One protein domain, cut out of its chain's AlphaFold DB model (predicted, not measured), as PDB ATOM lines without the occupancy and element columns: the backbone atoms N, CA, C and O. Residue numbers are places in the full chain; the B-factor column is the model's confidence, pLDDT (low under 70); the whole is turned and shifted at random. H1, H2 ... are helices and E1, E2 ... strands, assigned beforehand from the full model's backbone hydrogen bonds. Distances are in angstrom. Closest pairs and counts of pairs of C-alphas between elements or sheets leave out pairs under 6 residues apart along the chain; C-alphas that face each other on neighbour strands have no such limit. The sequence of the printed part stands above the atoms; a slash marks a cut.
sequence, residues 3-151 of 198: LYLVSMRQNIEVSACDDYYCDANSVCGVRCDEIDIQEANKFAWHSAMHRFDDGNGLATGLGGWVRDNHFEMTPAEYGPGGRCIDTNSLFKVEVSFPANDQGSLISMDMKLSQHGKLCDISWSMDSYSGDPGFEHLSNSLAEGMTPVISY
ATOM      1  N   LEU A   3     149.068 129.531 120.081       98.31
ATOM      2  CA  LEU A   3     149.545 130.679 119.317       98.31
ATOM      3  C   LEU A   3     148.868 130.606 117.953       98.31
ATOM      4  O   LEU A   3     149.053 129.634 117.222       98.31
ATOM      5  N   TYR A   4     148.104 131.634 117.626       98.50
ATOM      6  CA  TYR A   4     147.230 131.636 116.464       98.50
ATOM      7  C   TYR A   4     147.049 133.056 115.936       98.50
ATOM      8  O   TYR A   4     147.471 134.032 116.566       98.50
ATOM      9  N   LEU A   5     146.483 133.167 114.742       98.44
ATOM     10  CA  LEU A   5     146.200 134.418 114.055       98.44
ATOM     11  C   LEU A   5     144.693 134.535 113.848       98.44
ATOM     12  O   LEU A   5     144.074 133.588 113.381       98.44
ATOM     13  N   VAL A   6     144.121 135.706 114.113       98.25
ATOM     14  CA  VAL A   6     142.696 135.987 113.856       98.25
ATOM     15  C   VAL A   6     142.521 137.305 113.109       98.25
ATOM     16  O   VAL A   6     143.292 138.251 113.314       98.25
ATOM     17  N   SER A   7     141.476 137.420 112.288       97.44
ATOM     18  CA  SER A   7     141.111 138.667 111.581       97.44
ATOM     19  C   SER A   7     140.454 139.716 112.501       97.44
ATOM     20  O   SER A   7     139.487 140.393 112.152       97.44
ATOM     21  N   MET A   8     140.998 139.876 113.713       95.56
ATOM     22  CA  MET A   8     140.505 140.788 114.751       95.56
ATOM     23  C   MET A   8     140.660 142.262 114.366       95.56
ATOM     24  O   MET A   8     139.840 143.094 114.740       95.56
ATOM     25  N   ARG A   9     141.700 142.613 113.600       90.50
ATOM     26  CA  ARG A   9     141.961 144.002 113.189       90.50
ATOM     27  C   ARG A   9     140.858 144.551 112.276       90.50
ATOM     28  O   ARG A   9     140.595 145.751 112.288       90.50
ATOM     29  N   GLN A  10     140.268 143.676 111.473       90.56
ATOM     30  CA  GLN A  10     139.199 143.957 110.522       90.56
ATOM     31  C   GLN A  10     137.825 143.924 111.196       90.56
ATOM     32  O   GLN A  10     136.854 144.439 110.640       90.56
ATOM     33  N   ASN A  11     137.735 143.330 112.389       94.81
ATOM     34  CA  ASN A  11     136.481 143.185 113.096       94.81
ATOM     35  C   ASN A  11     136.006 144.531 113.666       94.81
ATOM     36  O   ASN A  11     136.699 145.191 114.441       94.81
ATOM     37  N   ILE A  12     134.790 144.925 113.290       95.19
ATOM     38  CA  ILE A  12     134.115 146.136 113.778       95.19
ATOM     39  C   ILE A  12     132.996 145.828 114.778       95.19
ATOM     40  O   ILE A  12     132.382 146.752 115.318       95.19
ATOM     41  N   GLU A  13     132.710 144.550 115.021       96.38
ATOM     42  CA  GLU A  13     131.695 144.106 115.966       96.38
ATOM     43  C   GLU A  13     132.315 143.923 117.351       96.38
ATOM     44  O   GLU A  13     133.301 143.204 117.517       96.38
ATOM     45  N   VAL A  14     131.726 144.580 118.355       96.56
ATOM     46  CA  VAL A  14     132.107 144.362 119.754       96.56
ATOM     47  C   VAL A  14     131.599 142.988 120.178       96.56
ATOM     48  O   VAL A  14     130.400 142.709 120.098       96.56
ATOM     49  N   SER A  15     132.525 142.143 120.609       96.25
ATOM     50  CA  SER A  15     132.302 140.775 121.042       96.25
ATOM     51  C   SER A  15     131.596 140.721 122.403       96.25
ATOM     52  O   SER A  15     131.526 141.699 123.150       96.25
ATOM     53  N   ALA A  16     131.103 139.541 122.775       96.50
ATOM     54  CA  ALA A  16     130.568 139.267 124.110       96.50
ATOM     55  C   ALA A  16     131.639 139.306 125.222       96.50
ATOM     56  O   ALA A  16     131.294 139.207 126.398       96.50
ATOM     57  N   CYS A  17     132.916 139.439 124.855       94.62
ATOM     58  CA  CYS A  17     134.045 139.618 125.762       94.62
ATOM     59  C   CYS A  17     134.414 141.103 125.962       94.62
ATOM     60  O   CYS A  17     135.470 141.401 126.515       94.62
ATOM     61  N   ASP A  18     133.530 142.026 125.553       95.38
ATOM     62  CA  ASP A  18     133.678 143.485 125.682       95.38
ATOM     63  C   ASP A  18     134.907 144.061 124.943       95.38
ATOM     64  O   ASP A  18     135.426 145.128 125.282       95.38
ATOM     65  N   ASP A  19     135.363 143.370 123.900       94.56
ATOM     66  CA  ASP A  19     136.465 143.761 123.018       94.56
ATOM     67  C   ASP A  19     136.122 143.470 121.543       94.56
ATOM     68  O   ASP A  19     134.961 143.268 121.206       94.56
ATOM     69  N   TYR A  20     137.105 143.486 120.640       96.56
ATOM     70  CA  TYR A  20     136.903 143.150 119.220       96.56
ATOM     71  C   TYR A  20     137.359 141.730 118.873       96.56
ATOM     72  O   TYR A  20     137.483 141.405 117.692       96.56
ATOM     73  N   TYR A  21     137.630 140.885 119.870       97.62
ATOM     74  CA  TYR A  21     138.092 139.525 119.634       97.62
ATOM     75  C   TYR A  21     137.047 138.706 118.866       97.62
ATOM     76  O   TYR A  21     135.839 138.804 119.098       97.62
ATOM     77  N   CYS A  22     137.537 137.893 117.940       97.56
ATOM     78  CA  CYS A  22     136.766 136.967 117.129       97.56
ATOM     79  C   CYS A  22     137.632 135.733 116.854       97.56
ATOM     80  O   CYS A  22     138.858 135.837 116.849       97.56
ATOM     81  N   ASP A  23     136.992 134.590 116.630       97.19
ATOM     82  CA  ASP A  23     137.626 133.333 116.214       97.19
ATOM     83  C   ASP A  23     136.622 132.488 115.417       97.19
ATOM     84  O   ASP A  23     135.431 132.814 115.364       97.19
ATOM     85  N   ALA A  24     137.056 131.412 114.765       96.50
ATOM     86  CA  ALA A  24     136.164 130.623 113.916       96.50
ATOM     87  C   ALA A  24     135.090 129.873 114.725       96.50
ATOM     88  O   ALA A  24     133.993 129.579 114.228       96.50
ATOM     89  N   ASN A  25     135.364 129.617 116.006       94.19
ATOM     90  CA  ASN A  25     134.454 128.940 116.925       94.19
ATOM     91  C   ASN A  25     133.466 129.871 117.641       94.19
ATOM     92  O   ASN A  25     132.545 129.391 118.310       94.19
ATOM     93  N   SER A  26     133.552 131.186 117.422       95.31
ATOM     94  CA  SER A  26     132.687 132.192 118.035       95.31
ATOM     95  C   SER A  26     132.718 132.164 119.570       95.31
ATOM     96  O   SER A  26     131.669 132.349 120.199       95.31
ATOM     97  N   VAL A  27     133.882 131.957 120.198       93.56
ATOM     98  CA  VAL A  27     133.991 131.851 121.671       93.56
ATOM     99  C   VAL A  27     133.450 133.107 122.364       93.56
ATOM    100  O   VAL A  27     132.739 133.008 123.364       93.56
ATOM    101  N   CYS A  28     133.695 134.283 121.780       95.06
ATOM    102  CA  CYS A  28     133.140 135.566 122.221       95.06
ATOM    103  C   CYS A  28     131.964 136.052 121.350       95.06
ATOM    104  O   CYS A  28     131.659 137.240 121.318       95.06
ATOM    105  N   GLY A  29     131.278 135.163 120.630       96.00
ATOM    106  CA  GLY A  29     130.058 135.501 119.883       96.00
ATOM    107  C   GLY A  29     130.257 136.125 118.495       96.00
ATOM    108  O   GLY A  29     129.261 136.349 117.811       96.00
ATOM    109  N   VAL A  30     131.499 136.384 118.072       97.12
ATOM    110  CA  VAL A  30     131.827 136.925 116.743       97.12
ATOM    111  C   VAL A  30     132.756 135.960 116.022       97.12
ATOM    112  O   VAL A  30     133.738 135.497 116.603       97.12
ATOM    113  N   ARG A  31     132.440 135.667 114.758       97.00
ATOM    114  CA  ARG A  31     133.239 134.783 113.905       97.00
ATOM    115  C   ARG A  31     134.152 135.557 112.978       97.00
ATOM    116  O   ARG A  31     133.733 136.557 112.400       97.00
ATOM    117  N   CYS A  32     135.360 135.052 112.781       97.12
ATOM    118  CA  CYS A  32     136.269 135.513 111.742       97.12
ATOM    119  C   CYS A  32     137.205 134.382 111.306       97.12
ATOM    120  O   CYS A  32     137.207 133.316 111.919       97.12
ATOM    121  N   ASP A  33     137.947 134.601 110.220       97.38
ATOM    122  CA  ASP A  33     138.974 133.654 109.793       97.38
ATOM    123  C   ASP A  33     140.077 133.552 110.857       97.38
ATOM    124  O   ASP A  33     140.453 134.547 111.495       97.38
ATOM    125  N   GLU A  34     140.596 132.341 111.021       98.06
ATOM    126  CA  GLU A  34     141.537 131.969 112.070       98.06
ATOM    127  C   GLU A  34     142.581 130.988 111.523       98.06
ATOM    128  O   GLU A  34     142.284 130.114 110.709       98.06
ATOM    129  N   ILE A  35     143.832 131.155 111.946       98.12
ATOM    130  CA  ILE A  35     144.934 130.246 111.627       98.12
ATOM    131  C   ILE A  35     145.625 129.863 112.928       98.12
ATOM    132  O   ILE A  35     146.386 130.647 113.504       98.12
ATOM    133  N   ASP A  36     145.417 128.626 113.344       98.12
ATOM    134  CA  ASP A  36     146.078 128.019 114.483       98.12
ATOM    135  C   ASP A  36     147.458 127.521 114.080       98.12
ATOM    136  O   ASP A  36     147.636 126.425 113.550       98.12
ATOM    137  N   ILE A  37     148.476 128.341 114.351       98.31
ATOM    138  CA  ILE A  37     149.877 127.939 114.168       98.31
ATOM    139  C   ILE A  37     150.198 126.785 115.116       98.31
ATOM    140  O   ILE A  37     150.836 125.806 114.730       98.31
ATOM    141  N   GLN A  38     149.759 126.908 116.364       97.62
ATOM    142  CA  GLN A  38     149.987 125.926 117.403       97.62
ATOM    143  C   GLN A  38     148.802 125.914 118.359       97.62
ATOM    144  O   GLN A  38     148.645 126.855 119.127       97.62
ATOM    145  N   GLU A  39     148.096 124.794 118.432       96.88
ATOM    146  CA  GLU A  39     147.312 124.377 119.589       96.88
ATOM    147  C   GLU A  39     147.959 123.122 120.165       96.88
ATOM    148  O   GLU A  39     147.935 122.051 119.569       96.88
ATOM    149  N   ALA A  40     148.646 123.247 121.300       96.38
ATOM    150  CA  ALA A  40     149.487 122.152 121.771       96.38
ATOM    151  C   ALA A  40     149.566 122.039 123.287       96.38
ATOM    152  O   ALA A  40     149.411 123.005 124.052       96.38
ATOM    153  N   ASN A  41     149.903 120.832 123.721       95.88
ATOM    154  CA  ASN A  41     150.402 120.551 125.054       95.88
ATOM    155  C   ASN A  41     151.672 119.688 124.947       95.88
ATOM    156  O   ASN A  41     152.291 119.592 123.885       95.88
ATOM    157  N   LYS A  42     152.119 119.090 126.055       95.25
ATOM    158  CA  LYS A  42     153.334 118.265 126.042       95.25
ATOM    159  C   LYS A  42     153.215 116.999 125.195       95.25
ATOM    160  O   LYS A  42     154.248 116.430 124.866       95.25
ATOM    161  N   PHE A  43     152.004 116.553 124.893       95.38
ATOM    162  CA  PHE A  43     151.684 115.233 124.357       95.38
ATOM    163  C   PHE A  43     150.982 115.272 122.997       95.38
ATOM    164  O   PHE A  43     150.894 114.239 122.340       95.38
ATOM    165  N   ALA A  44     150.493 116.441 122.594       95.81
ATOM    166  CA  ALA A  44     149.751 116.656 121.364       95.81
ATOM    167  C   ALA A  44     150.120 118.005 120.740       95.81
ATOM    168  O   ALA A  44     150.517 118.942 121.447       95.81
ATOM    169  N   TRP A  45     149.975 118.081 119.423       96.75
ATOM    170  CA  TRP A  45     150.225 119.261 118.607       96.75
ATOM    171  C   TRP A  45     149.197 119.328 117.490       96.75
ATOM    172  O   TRP A  45     149.105 118.386 116.710       96.75
ATOM    173  N   HIS A  46     148.501 120.447 117.368       95.56
ATOM    174  CA  HIS A  46     147.601 120.749 116.264       95.56
ATOM    175  C   HIS A  46     148.018 122.047 115.585       95.56
ATOM    176  O   HIS A  46     148.431 123.007 116.240       95.56
ATOM    177  N   SER A  47     147.894 122.053 114.264       96.31
ATOM    178  CA  SER A  47     147.843 123.268 113.461       96.31
ATOM    179  C   SER A  47     146.602 123.205 112.586       96.31
ATOM    180  O   SER A  47     146.287 122.141 112.036       96.31
ATOM    181  N   ALA A  48     145.906 124.327 112.459       95.56
ATOM    182  CA  ALA A  48     144.643 124.387 111.750       95.56
ATOM    183  C   ALA A  48     144.462 125.702 110.987       95.56
ATOM    184  O   ALA A  48     145.004 126.749 111.331       95.56
ATOM    185  N   MET A  49     143.709 125.624 109.898       96.31
ATOM    186  CA  MET A  49     143.271 126.760 109.103       96.31
ATOM    187  C   MET A  49     141.752 126.751 109.068       96.31
ATOM    188  O   MET A  49     141.137 125.806 108.567       96.31
ATOM    189  N   HIS A  50     141.160 127.815 109.587       96.31
ATOM    190  CA  HIS A  50     139.730 127.957 109.751       96.31
ATOM    191  C   HIS A  50     139.210 129.121 108.931       96.31
ATOM    192  O   HIS A  50     139.623 130.273 109.084       96.31
ATOM    193  N   ARG A  51     138.218 128.821 108.102       95.12
ATOM    194  CA  ARG A  51     137.362 129.862 107.557       95.12
ATOM    195  C   ARG A  51     136.353 130.291 108.620       95.12
ATOM    196  O   ARG A  51     135.931 129.472 109.435       95.12
ATOM    197  N   PHE A  52     135.899 131.538 108.570       94.38
ATOM    198  CA  PHE A  52     134.970 132.106 109.552       94.38
ATOM    199  C   PHE A  52     133.674 131.300 109.749       94.38
ATOM    200  O   PHE A  52     132.991 131.483 110.748       94.38
ATOM    201  N   ASP A  53     133.277 130.447 108.806       93.69
ATOM    202  CA  ASP A  53     132.082 129.602 108.886       93.69
ATOM    203  C   ASP A  53     132.387 128.091 108.971       93.69
ATOM    204  O   ASP A  53     131.460 127.280 108.914       93.69
ATOM    205  N   ASP A  54     133.654 127.715 109.165       94.56
ATOM    206  CA  ASP A  54     134.116 126.339 109.365       94.56
ATOM    207  C   ASP A  54     135.010 126.235 110.612       94.56
ATOM    208  O   ASP A  54     136.235 126.147 110.538       94.56
ATOM    209  N   GLY A  55     134.368 126.191 111.783       91.62
ATOM    210  CA  GLY A  55     135.053 126.061 113.076       91.62
ATOM    211  C   GLY A  55     135.826 124.749 113.269       91.62
ATOM    212  O   GLY A  55     136.660 124.668 114.159       91.62
ATOM    213  N   ASN A  56     135.602 123.735 112.423       89.88
ATOM    214  CA  ASN A  56     136.426 122.523 112.428       89.88
ATOM    215  C   ASN A  56     137.698 122.687 111.587       89.88
ATOM    216  O   ASN A  56     138.692 122.023 111.861       89.88
ATOM    217  N   GLY A  57     137.646 123.535 110.558       93.19
ATOM    218  CA  GLY A  57     138.793 123.871 109.728       93.19
ATOM    219  C   GLY A  57     139.387 122.705 108.937       93.19
ATOM    220  O   GLY A  57     138.888 121.569 108.919       93.19
ATOM    221  N   LEU A  58     140.497 123.025 108.280       93.69
ATOM    222  CA  LEU A  58     141.520 122.083 107.852       93.69
ATOM    223  C   LEU A  58     142.525 121.943 109.001       93.69
ATOM    224  O   LEU A  58     143.206 122.913 109.305       93.69
ATOM    225  N   ALA A  59     142.635 120.764 109.618       92.06
ATOM    226  CA  ALA A  59     143.435 120.560 110.831       92.06
ATOM    227  C   ALA A  59     144.317 119.309 110.741       92.06
ATOM    228  O   ALA A  59     143.876 118.261 110.259       92.06
ATOM    229  N   THR A  60     145.552 119.389 111.235       93.31
ATOM    230  CA  THR A  60     146.511 118.274 111.208       93.31
ATOM    231  C   THR A  60     147.458 118.291 112.408       93.31
ATOM    232  O   THR A  60     147.570 119.298 113.109       93.31
ATOM    233  N   GLY A  61     148.157 117.177 112.639       93.44
ATOM    234  CA  GLY A  61     149.133 117.028 113.716       93.44
ATOM    235  C   GLY A  61     148.979 115.732 114.517       93.44
ATOM    236  O   GLY A  61     148.514 114.717 114.003       93.44
ATOM    237  N   LEU A  62     149.412 115.769 115.778       94.81
ATOM    238  CA  LEU A  62     149.351 114.659 116.728       94.81
ATOM    239  C   LEU A  62     148.262 114.914 117.768       94.81
ATOM    240  O   LEU A  62     148.325 115.897 118.505       94.81
ATOM    241  N   GLY A  63     147.369 113.943 117.920       93.38
ATOM    242  CA  GLY A  63     146.346 113.936 118.955       93.38
ATOM    243  C   GLY A  63     144.937 114.148 118.428       93.38
ATOM    244  O   GLY A  63     144.738 114.682 117.345       93.38
ATOM    245  N   GLY A  64     143.959 113.673 119.193       90.81
ATOM    246  CA  GLY A  64     142.544 113.950 119.022       90.81
ATOM    247  C   GLY A  64     142.045 113.846 117.581       90.81
ATOM    248  O   GLY A  64     142.268 112.834 116.906       90.81
ATOM    249  N   TRP A  65     141.305 114.857 117.139       86.94
ATOM    250  CA  TRP A  65     140.653 114.863 115.836       86.94
ATOM    251  C   TRP A  65     141.387 115.739 114.814       86.94
ATOM    252  O   TRP A  65     141.652 116.901 115.072       86.94
ATOM    253  N   VAL A  66     141.655 115.195 113.628       84.69
ATOM    254  CA  VAL A  66     142.291 115.885 112.488       84.69
ATOM    255  C   VAL A  66     141.495 115.640 111.197       84.69
ATOM    256  O   VAL A  66     140.745 114.657 111.107       84.69
ATOM    257  N   ARG A  67     141.634 116.495 110.175       84.12
ATOM    258  CA  ARG A  67     140.794 116.474 108.960       84.12
ATOM    259  C   ARG A  67     141.496 117.015 107.707       84.12
ATOM    260  O   ARG A  67     142.349 117.881 107.796       84.12
ATOM    261  N   ASP A  68     141.054 116.535 106.539       72.75
ATOM    262  CA  ASP A  68     141.333 117.021 105.170       72.75
ATOM    263  C   ASP A  68     142.795 116.950 104.675       72.75
ATOM    264  O   ASP A  68     142.996 116.722 103.485       72.75
ATOM    265  N   ASN A  69     143.807 117.031 105.544       70.44
ATOM    266  CA  ASN A  69     145.217 116.874 105.164       70.44
ATOM    267  C   ASN A  69     146.010 116.146 106.261       70.44
ATOM    268  O   ASN A  69     146.732 116.742 107.062       70.44
ATOM    269  N   HIS A  70     145.781 114.832 106.355       71.06
ATOM    270  CA  HIS A  70     146.339 114.002 107.424       71.06
ATOM    271  C   HIS A  70     147.853 113.850 107.264       71.06
ATOM    272  O   HIS A  70     148.334 113.296 106.276       71.06
ATOM    273  N   PHE A  71     148.588 114.337 108.260       80.69
ATOM    274  CA  PHE A  71     150.014 114.112 108.432       80.69
ATOM    275  C   PHE A  71     150.223 113.246 109.676       80.69
ATOM    276  O   PHE A  71     149.714 113.554 110.752       80.69
ATOM    277  N   GLU A  72     150.991 112.165 109.539       80.19
ATOM    278  CA  GLU A  72     151.276 111.264 110.654       80.19
ATOM    279  C   GLU A  72     152.488 111.748 111.460       80.19
ATOM    280  O   GLU A  72     153.629 111.381 111.183       80.19
ATOM    281  N   MET A  73     152.225 112.546 112.497       91.25
ATOM    282  CA  MET A  73     153.151 112.767 113.610       91.25
ATOM    283  C   MET A  73     152.867 111.738 114.706       91.25
ATOM    284  O   MET A  73     151.722 111.564 115.114       91.25
ATOM    285  N   THR A  74     153.894 111.066 115.223       92.44
ATOM    286  CA  THR A  74     153.714 110.028 116.252       92.44
ATOM    287  C   THR A  74     154.138 110.491 117.654       92.44
ATOM    288  O   THR A  74     155.052 111.311 117.786       92.44
ATOM    289  N   PRO A  75     153.601 109.882 118.734       92.88
ATOM    290  CA  PRO A  75     154.078 110.130 120.102       92.88
ATOM    291  C   PRO A  75     155.563 109.788 120.334       92.88
ATOM    292  O   PRO A  75     156.162 110.220 121.316       92.88
ATOM    293  N   ALA A  76     156.172 108.980 119.458       94.69
ATOM    294  CA  ALA A  76     157.605 108.694 119.505       94.69
ATOM    295  C   ALA A  76     158.451 109.854 118.949       94.69
ATOM    296  O   ALA A  76     159.632 109.979 119.283       94.69
ATOM    297  N   GLU A  77     157.870 110.690 118.089       96.69
ATOM    298  CA  GLU A  77     158.516 111.845 117.464       96.69
ATOM    299  C   GLU A  77     158.351 113.109 118.285       96.69
ATOM    300  O   GLU A  77     159.359 113.774 118.536       96.69
ATOM    301  N   TYR A  78     157.126 113.383 118.730       97.56
ATOM    302  CA  TYR A  78     156.760 114.542 119.534       97.56
ATOM    303  C   TYR A  78     156.189 114.090 120.877       97.56
ATOM    304  O   TYR A  78     155.206 113.356 120.942       97.56
ATOM    305  N   GLY A  79     156.804 114.544 121.964       96.12
ATOM    306  CA  GLY A  79     156.330 114.262 123.313       96.12
ATOM    307  C   GLY A  79     157.444 114.367 124.348       96.12
ATOM    308  O   GLY A  79     158.587 114.680 124.001       96.12
ATOM    309  N   PRO A  80     157.171 114.081 125.632       95.75
ATOM    310  CA  PRO A  80     158.218 114.050 126.645       95.75
ATOM    311  C   PRO A  80     159.256 112.975 126.298       95.75
ATOM    312  O   PRO A  80     158.941 111.788 126.249       95.75
ATOM    313  N   GLY A  81     160.502 113.384 126.052       96.12
ATOM    314  CA  GLY A  81     161.571 112.487 125.605       96.12
ATOM    315  C   GLY A  81     161.499 112.066 124.130       96.12
ATOM    316  O   GLY A  81     162.230 111.154 123.742       96.12
ATOM    317  N   GLY A  82     160.665 112.713 123.307       96.75
ATOM    318  CA  GLY A  82     160.501 112.408 121.882       96.75
ATOM    319  C   GLY A  82     161.819 112.405 121.093       96.75
ATOM    320  O   GLY A  82     162.786 113.108 121.427       96.75
ATOM    321  N   ARG A  83     161.887 111.578 120.040       97.19
ATOM    322  CA  ARG A  83     163.115 111.386 119.243       97.19
ATOM    323  C   ARG A  83     163.461 112.601 118.378       97.19
ATOM    324  O   ARG A  83     164.647 112.823 118.141       97.19
ATOM    325  N   CYS A  84     162.453 113.347 117.916       97.81
ATOM    326  CA  CYS A  84     162.629 114.568 117.124       97.81
ATOM    327  C   CYS A  84     162.381 115.808 117.986       97.81
ATOM    328  O   CYS A  84     163.223 116.695 118.009       97.81
ATOM    329  N   ILE A  85     161.288 115.828 118.757       98.38
ATOM    330  CA  ILE A  85     160.909 116.930 119.644       98.38
ATOM    331  C   ILE A  85     160.636 116.386 121.050       98.38
ATOM    332  O   ILE A  85     159.628 115.729 121.304       98.38
ATOM    333  N   ASP A  86     161.546 116.676 121.977       97.69
ATOM    334  CA  ASP A  86     161.354 116.478 123.411       97.69
ATOM    335  C   ASP A  86     160.702 117.715 124.026       97.69
ATOM    336  O   ASP A  86     161.349 118.750 124.209       97.69
ATOM    337  N   THR A  87     159.428 117.589 124.394       97.00
ATOM    338  CA  THR A  87     158.616 118.685 124.945       97.00
ATOM    339  C   THR A  87     158.979 119.073 126.384       97.00
ATOM    340  O   THR A  87     158.385 119.991 126.951       97.00
ATOM    341  N   ASN A  88     159.977 118.424 126.999       95.62
ATOM    342  CA  ASN A  88     160.592 118.900 128.245       95.62
ATOM    343  C   ASN A  88     161.707 119.929 128.021       95.62
ATOM    344  O   ASN A  88     162.245 120.457 128.995       95.62
ATOM    345  N   SER A  89     162.068 120.205 126.769       95.81
ATOM    346  CA  SER A  89     163.081 121.187 126.387       95.81
ATOM    347  C   SER A  89     162.533 122.145 125.331       95.81
ATOM    348  O   SER A  89     161.553 121.848 124.654       95.81
ATOM    349  N   LEU A  90     163.176 123.304 125.177       96.88
ATOM    350  CA  LEU A  90     162.808 124.264 124.136       96.88
ATOM    351  C   LEU A  90     163.031 123.657 122.744       96.88
ATOM    352  O   LEU A  90     163.999 122.928 122.519       96.88
ATOM    353  N   PHE A  91     162.145 123.979 121.812       98.31
ATOM    354  CA  PHE A  91     162.245 123.651 120.394       98.31
ATOM    355  C   PHE A  91     161.775 124.859 119.575       98.31
ATOM    356  O   PHE A  91     161.122 125.758 120.109       98.31
ATOM    357  N   LYS A  92     162.165 124.916 118.304       98.44
ATOM    358  CA  LYS A  92     161.795 125.979 117.372       98.44
ATOM    359  C   LYS A  92     160.551 125.555 116.597       98.44
ATOM    360  O   LYS A  92     160.473 124.415 116.138       98.44
ATOM    361  N   VAL A  93     159.626 126.494 116.454       98.44
ATOM    362  CA  VAL A  93     158.438 126.394 115.606       98.44
ATOM    363  C   VAL A  93     158.626 127.387 114.468       98.44
ATOM    364  O   VAL A  93     158.891 128.562 114.716       98.44
ATOM    365  N   GLU A  94     158.525 126.910 113.239       98.19
ATOM    366  CA  GLU A  94     158.564 127.718 112.027       98.19
ATOM    367  C   GLU A  94     157.262 127.475 111.262       98.19
ATOM    368  O   GLU A  94     156.867 126.326 111.067       98.19
ATOM    369  N   VAL A  95     156.604 128.559 110.855       98.00
ATOM    370  CA  VAL A  95     155.427 128.543 109.983       98.00
ATOM    371  C   VAL A  95     155.717 129.418 108.772       98.00
ATOM    372  O   VAL A  95     156.320 130.482 108.907       98.00
ATOM    373  N   SER A  96     155.323 128.962 107.592       97.62
ATOM    374  CA  SER A  96     155.446 129.692 106.333       97.62
ATOM    375  C   SER A  96     154.103 129.725 105.616       97.62
ATOM    376  O   SER A  96     153.341 128.762 105.670       97.62
ATOM    377  N   PHE A  97     153.845 130.827 104.912       97.12
ATOM    378  CA  PHE A  97     152.636 131.036 104.115       97.12
ATOM    379  C   PHE A  97     153.015 131.301 102.653       97.12
ATOM    380  O   PHE A  97     153.015 132.457 102.219       97.12
ATOM    381  N   PRO A  98     153.426 130.274 101.888       96.38
ATOM    382  CA  PRO A  98     153.735 130.453 100.480       96.38
ATOM    383  C   PRO A  98     152.545 130.979  99.686       96.38
ATOM    384  O   PRO A  98     151.410 130.534  99.868       96.38
ATOM    385  N   ALA A  99     152.828 131.874  98.745       95.06
ATOM    386  CA  ALA A  99     151.848 132.389  97.805       95.06
ATOM    387  C   ALA A  99     152.284 132.120  96.362       95.06
ATOM    388  O   ALA A  99     153.475 132.077  96.052       95.06
ATOM    389  N   ASN A 100     151.312 131.944  95.471       92.75
ATOM    390  CA  ASN A 100     151.557 131.872  94.035       92.75
ATOM    391  C   ASN A 100     151.891 133.260  93.447       92.75
ATOM    392  O   ASN A 100     151.827 134.282  94.130       92.75
ATOM    393  N   ASP A 101     152.171 133.315  92.141       91.25
ATOM    394  CA  ASP A 101     152.502 134.559  91.422       91.25
ATOM    395  C   ASP A 101     151.400 135.639  91.466       91.25
ATOM    396  O   ASP A 101     151.647 136.798  91.132       91.25
ATOM    397  N   GLN A 102     150.172 135.275  91.843       91.25
ATOM    398  CA  GLN A 102     149.033 136.186  91.992       91.25
ATOM    399  C   GLN A 102     148.863 136.677  93.438       91.25
ATOM    400  O   GLN A 102     147.969 137.479  93.704       91.25
ATOM    401  N   GLY A 103     149.717 136.227  94.362       91.06
ATOM    402  CA  GLY A 103     149.647 136.556  95.783       91.06
ATOM    403  C   GLY A 103     148.628 135.729  96.569       91.06
ATOM    404  O   GLY A 103     148.360 136.064  97.719       91.06
ATOM    405  N   SER A 104     148.056 134.669  95.988       95.25
ATOM    406  CA  SER A 104     147.143 133.773  96.708       95.25
ATOM    407  C   SER A 104     147.920 132.692  97.451       95.25
ATOM    408  O   SER A 104     148.831 132.091  96.876       95.25
ATOM    409  N   LEU A 105     147.527 132.429  98.695       96.25
ATOM    410  CA  LEU A 105     148.052 131.360  99.539       96.25
ATOM    411  C   LEU A 105     147.931 130.010  98.822       96.25
ATOM    412  O   LEU A 105     146.893 129.697  98.238       96.25
ATOM    413  N   ILE A 106     148.989 129.204  98.874       95.31
ATOM    414  CA  ILE A 106     148.980 127.836  98.328       95.31
ATOM    415  C   ILE A 106     149.102 126.767  99.411       95.31
ATOM    416  O   ILE A 106     148.646 125.647  99.201       95.31
ATOM    417  N   SER A 107     149.696 127.101 100.555       95.69
ATOM    418  CA  SER A 107     149.809 126.204 101.699       95.69
ATOM    419  C   SER A 107     150.102 126.970 102.986       95.69
ATOM    420  O   SER A 107     150.537 128.121 102.968       95.69
ATOM    421  N   MET A 108     149.896 126.298 104.113       96.62
ATOM    422  CA  MET A 108     150.564 126.615 105.372       96.62
ATOM    423  C   MET A 108     151.594 125.523 105.641       96.62
ATOM    424  O   MET A 108     151.231 124.356 105.805       96.62
ATOM    425  N   ASP A 109     152.870 125.893 105.680       96.75
ATOM    426  CA  ASP A 109     153.966 124.951 105.898       96.75
ATOM    427  C   ASP A 109     154.506 125.096 107.312       96.75
ATOM    428  O   ASP A 109     154.841 126.193 107.759       96.75
ATOM    429  N   MET A 110     154.630 123.973 108.004       97.38
ATOM    430  CA  MET A 110     155.086 123.907 109.380       97.38
ATOM    431  C   MET A 110     156.402 123.153 109.473       97.38
ATOM    432  O   MET A 110     156.636 122.156 108.783       97.38
ATOM    433  N   LYS A 111     157.260 123.593 110.392       97.69
ATOM    434  CA  LYS A 111     158.474 122.882 110.770       97.69
ATOM    435  C   LYS A 111     158.752 123.021 112.262       97.69
ATOM    436  O   LYS A 111     158.859 124.121 112.801       97.69
ATOM    437  N   LEU A 112     158.942 121.881 112.915       98.50
ATOM    438  CA  LEU A 112     159.433 121.768 114.280       98.50
ATOM    439  C   LEU A 112     160.868 121.251 114.248       98.50
ATOM    440  O   LEU A 112     161.146 120.212 113.649       98.50
ATOM    441  N   SER A 113     161.774 121.951 114.925       98.44
ATOM    442  CA  SER A 113     163.173 121.535 115.046       98.44
ATOM    443  C   SER A 113     163.677 121.703 116.473       98.44
ATOM    444  O   SER A 113     163.272 122.614 117.197       98.44
ATOM    445  N   GLN A 114     164.573 120.822 116.913       98.44
ATOM    446  CA  GLN A 114     165.140 120.897 118.257       98.44
ATOM    447  C   GLN A 114     166.644 120.641 118.238       98.44
ATOM    448  O   GLN A 114     167.132 119.634 117.726       98.44
ATOM    449  N   HIS A 115     167.397 121.561 118.845       96.69
ATOM    450  CA  HIS A 115     168.846 121.446 118.925       96.69
ATOM    451  C   HIS A 115     169.265 120.141 119.621       96.69
ATOM    452  O   HIS A 115     168.787 119.818 120.707       96.69
ATOM    453  N   GLY A 116     170.190 119.406 119.000       95.81
ATOM    454  CA  GLY A 116     170.707 118.140 119.525       95.81
ATOM    455  C   GLY A 116     169.848 116.907 119.220       95.81
ATOM    456  O   GLY A 116     170.232 115.805 119.612       95.81
ATOM    457  N   LYS A 117     168.721 117.055 118.513       96.69
ATOM    458  CA  LYS A 117     167.918 115.934 118.005       96.69
ATOM    459  C   LYS A 117     168.314 115.586 116.566       96.69
ATOM    460  O   LYS A 117     168.967 116.366 115.880       96.69
ATOM    461  N   LEU A 118     167.984 114.365 116.140       89.75
ATOM    462  CA  LEU A 118     168.444 113.787 114.865       89.75
ATOM    463  C   LEU A 118     167.491 114.038 113.688       89.75
ATOM    464  O   LEU A 118     167.784 113.628 112.568       89.75
ATOM    465  N   CYS A 119     166.334 114.638 113.948       97.19
ATOM    466  CA  CYS A 119     165.279 114.854 112.970       97.19
ATOM    467  C   CYS A 119     164.472 116.099 113.318       97.19
ATOM    468  O   CYS A 119     164.277 116.402 114.496       97.19
ATOM    469  N   ASP A 120     163.966 116.733 112.267       97.50
ATOM    470  CA  ASP A 120     162.921 117.748 112.317       97.50
ATOM    471  C   ASP A 120     161.580 117.093 111.944       97.50
ATOM    472  O   ASP A 120     161.557 116.012 111.344       97.50
ATOM    473  N   ILE A 121     160.468 117.736 112.293       97.62
ATOM    474  CA  ILE A 121     159.121 117.340 111.865       97.62
ATOM    475  C   ILE A 121     158.579 118.455 110.971       97.62
ATOM    476  O   ILE A 121     158.487 119.588 111.428       97.62
ATOM    477  N   SER A 122     158.227 118.151 109.722       95.94
ATOM    478  CA  SER A 122     157.681 119.128 108.772       95.94
ATOM    479  C   SER A 122     156.454 118.578 108.064       95.94
ATOM    480  O   SER A 122     156.426 117.395 107.727       95.94
ATOM    481  N   TRP A 123     155.475 119.441 107.814       95.06
ATOM    482  CA  TRP A 123     154.274 119.120 107.045       95.06
ATOM    483  C   TRP A 123     153.730 120.368 106.353       95.06
ATOM    484  O   TRP A 123     154.047 121.490 106.750       95.06
ATOM    485  N   SER A 124     152.900 120.157 105.337       94.50
ATOM    486  CA  SER A 124     152.238 121.215 104.576       94.50
ATOM    487  C   SER A 124     150.737 120.976 104.565       94.50
ATOM    488  O   SER A 124     150.281 119.844 104.427       94.50
ATOM    489  N   MET A 125     149.975 122.052 104.710       94.31
ATOM    490  CA  MET A 125     148.522 122.067 104.599       94.31
ATOM    491  C   MET A 125     148.150 122.819 103.319       94.31
ATOM    492  O   MET A 125     148.031 124.039 103.326       94.31
ATOM    493  N   ASP A 126     148.009 122.086 102.217       93.31
ATOM    494  CA  ASP A 126     147.914 122.594 100.835       93.31
ATOM    495  C   ASP A 126     146.573 122.283 100.140       93.31
ATOM    496  O   ASP A 126     146.365 122.596  98.966       93.31
ATOM    497  N   SER A 127     145.632 121.670 100.860       90.81
ATOM    498  CA  SER A 127     144.319 121.310 100.331       90.81
ATOM    499  C   SER A 127     143.235 121.491 101.380       90.81
ATOM    500  O   SER A 127     143.169 120.738 102.350       90.81
ATOM    501  N   TYR A 128     142.364 122.479 101.167       92.38
ATOM    502  CA  TYR A 128     141.219 122.748 102.026       92.38
ATOM    503  C   TYR A 128     139.914 122.568 101.246       92.38
ATOM    504  O   TYR A 128     139.579 123.361 100.368       92.38
ATOM    505  N   SER A 129     139.151 121.519 101.570       88.69
ATOM    506  CA  SER A 129     137.891 121.206 100.884       88.69
ATOM    507  C   SER A 129     136.842 122.327 100.980       88.69
ATOM    508  O   SER A 129     136.066 122.515 100.042       88.69
ATOM    509  N   GLY A 130     136.830 123.065 102.096       85.00
ATOM    510  CA  GLY A 130     135.909 124.171 102.375       85.00
ATOM    511  C   GLY A 130     136.327 125.526 101.798       85.00
ATOM    512  O   GLY A 130     135.494 126.427 101.741       85.00
ATOM    513  N   ASP A 131     137.573 125.662 101.339       86.06
ATOM    514  CA  ASP A 131     138.098 126.876 100.703       86.06
ATOM    515  C   ASP A 131     139.066 126.508  99.557       86.06
ATOM    516  O   ASP A 131     140.287 126.642  99.697       86.06
ATOM    517  N   PRO A 132     138.564 125.962  98.428       83.44
ATOM    518  CA  PRO A 132     139.422 125.534  97.329       83.44
ATOM    519  C   PRO A 132     140.233 126.709  96.765       83.44
ATOM    520  O   PRO A 132     139.681 127.601  96.126       83.44
ATOM    521  N   GLY A 133     141.552 126.686  96.968       84.12
ATOM    522  CA  GLY A 133     142.450 127.776  96.570       84.12
ATOM    523  C   GLY A 133     142.682 128.842  97.645       84.12
ATOM    524  O   GLY A 133     143.279 129.867  97.329       84.12
ATOM    525  N   PHE A 134     142.247 128.593  98.886       93.62
ATOM    526  CA  PHE A 134     142.505 129.441 100.050       93.62
ATOM    527  C   PHE A 134     142.082 130.906  99.847       93.62
ATOM    528  O   PHE A 134     142.805 131.813 100.257       93.62
ATOM    529  N   GLU A 135     140.958 131.178  99.176       94.06
ATOM    530  CA  GLU A 135     140.578 132.547  98.794       94.06
ATOM    531  C   GLU A 135     140.357 133.429 100.030       94.06
ATOM    532  O   GLU A 135     140.881 134.544 100.110       94.06
ATOM    533  N   HIS A 136     139.627 132.920 101.022       92.94
ATOM    534  CA  HIS A 136     139.321 133.670 102.239       92.94
ATOM    535  C   HIS A 136     140.575 133.904 103.079       92.94
ATOM    536  O   HIS A 136     140.881 135.040 103.447       92.94
ATOM    537  N   LEU A 137     141.351 132.843 103.300       95.25
ATOM    538  CA  LEU A 137     142.577 132.919 104.090       95.25
ATOM    539  C   LEU A 137     143.657 133.770 103.409       95.25
ATOM    540  O   LEU A 137     144.372 134.500 104.094       95.25
ATOM    541  N   SER A 138     143.725 133.766 102.073       96.56
ATOM    542  CA  SER A 138     144.586 134.678 101.308       96.56
ATOM    543  C   SER A 138     144.242 136.138 101.589       96.56
ATOM    544  O   SER A 138     145.134 136.939 101.870       96.56
ATOM    545  N   ASN A 139     142.953 136.487 101.544       95.62
ATOM    546  CA  ASN A 139     142.501 137.854 101.794       95.62
ATOM    547  C   ASN A 139     142.774 138.274 103.245       95.62
ATOM    548  O   ASN A 139     143.347 139.338 103.475       95.62
ATOM    549  N   SER A 140     142.448 137.418 104.215       96.00
ATOM    550  CA  SER A 140     142.685 137.680 105.640       96.00
ATOM    551  C   SER A 140     144.172 137.891 105.960       96.00
ATOM    552  O   SER A 140     144.530 138.860 106.638       96.00
ATOM    553  N   LEU A 141     145.068 137.061 105.413       96.19
ATOM    554  CA  LEU A 141     146.518 137.250 105.549       96.19
ATOM    555  C   LEU A 141     146.998 138.550 104.887       96.19
ATOM    556  O   LEU A 141     147.787 139.279 105.490       96.19
ATOM    557  N   ALA A 142     146.506 138.871 103.685       95.69
ATOM    558  CA  ALA A 142     146.886 140.081 102.954       95.69
ATOM    559  C   ALA A 142     146.434 141.376 103.657       95.69
ATOM    560  O   ALA A 142     147.155 142.376 103.649       95.69
ATOM    561  N   GLU A 143     145.263 141.366 104.297       96.12
ATOM    562  CA  GLU A 143     144.772 142.483 105.116       96.12
ATOM    563  C   GLU A 143     145.496 142.590 106.471       96.12
ATOM    564  O   GLU A 143     145.521 143.659 107.098       96.12
ATOM    565  N   GLY A 144     146.128 141.498 106.898       96.19
ATOM    566  CA  GLY A 144     146.938 141.379 108.101       96.19
ATOM    567  C   GLY A 144     146.133 140.887 109.299       96.19
ATOM    568  O   GLY A 144     145.269 141.593 109.816       96.19
ATOM    569  N   MET A 145     146.485 139.709 109.802       97.56
ATOM    570  CA  MET A 145     145.856 139.098 110.974       97.56
ATOM    571  C   MET A 145     146.575 139.488 112.275       97.56
ATOM    572  O   MET A 145     147.734 139.913 112.271       97.56
ATOM    573  N   THR A 146     145.888 139.359 113.409       97.81
ATOM    574  CA  THR A 146     146.446 139.669 114.732       97.81
ATOM    575  C   THR A 146     146.932 138.400 115.430       97.81
ATOM    576  O   THR A 146     146.132 137.476 115.568       97.81
ATOM    577  N   PRO A 147     148.189 138.344 115.915       97.50
ATOM    578  CA  PRO A 147     148.658 137.216 116.708       97.50
ATOM    579  C   PRO A 147     148.038 137.222 118.106       97.50
ATOM    580  O   PRO A 147     148.063 138.239 118.807       97.50
ATOM    581  N   VAL A 148     147.548 136.064 118.535       97.50
ATOM    582  CA  VAL A 148     146.982 135.829 119.863       97.50
ATOM    583  C   VAL A 148     147.726 134.675 120.525       97.50
ATOM    584  O   VAL A 148     148.007 133.651 119.906       97.50
ATOM    585  N   ILE A 149     148.084 134.859 121.797       97.25
ATOM    586  CA  ILE A 149     148.723 133.833 122.626       97.25
ATOM    587  C   ILE A 149     147.821 133.583 123.820       97.25
ATOM    588  O   ILE A 149     147.507 134.510 124.570       97.25
ATOM    589  N   SER A 150     147.450 132.326 124.036       95.19
ATOM    590  CA  SER A 150     146.579 131.948 125.142       95.19
ATOM    591  C   SER A 150     147.058 130.682 125.850       95.19
ATOM    592  O   SER A 150     147.767 129.820 125.315       95.19
ATOM    593  N   TYR A 151     146.679 130.568 127.119       94.62
ATOM    594  CA  TYR A 151     146.897 129.368 127.907       94.62
ATOM    595  C   TYR A 151     145.646 129.069 128.718       94.62
ATOM    596  O   TYR A 151     145.269 129.822 129.611       94.62
TER     597      TYR A 151
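What this domain is: This is residues 3 to 151 of the 198 residues of the protein "Hypothetical protein" of Spumella elongata (UniProt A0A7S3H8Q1). With little regular structure, the domain is a sandwich: a five-strand sheet, E4-E3-E2-E1-E8, partly face to face with a three-strand sheet, E5-E6-E7, while helix H1 lies across the larger sheet. Both sheets are antiparallel. Of 149 printed residues 52 are in named elements, mostly strand, in the order E1 to E7, H1, E8. The whole is compact, radius of gyration of the C-alphas 15.8 A, spans 46 by 38 by 24 A.

Where its parts are: E4 is residues 58 to 62, E3 45 to 50, E2 34 to 40, E1 3 to 6, from C-alpha 3 at (149.545, 130.679, 119.317), and E8 146 to 150, ending at C-alpha 150 at (146.579, 131.948, 125.142). E5 is 92 to 96, E6 108 to 113, 16.7 A long, E7 121 to 125, H1 135 to 143.

How they stand to each other: E1 to E4 form a meander, each strand the antiparallel neighbour of the one before, as do E5 to E7. N 36 and O 48 of E2 and E3, 2.8 A, and N 94 and O 111 of E5 and E6, 2.8 A, are within hydrogen-bond range. The closest C-alphas of E4 and E7, Leu 58 and Met 125, are 7.7 A apart. H1, with every O i to N i+4 pair within range, is on the larger sheet at a height of 10.1 A.

The domain as a whole: The printed part has no cut. The links E1 to E2, E4 to E5 and E5 to E6 are long. No printed residue is under 70 in pLDDT.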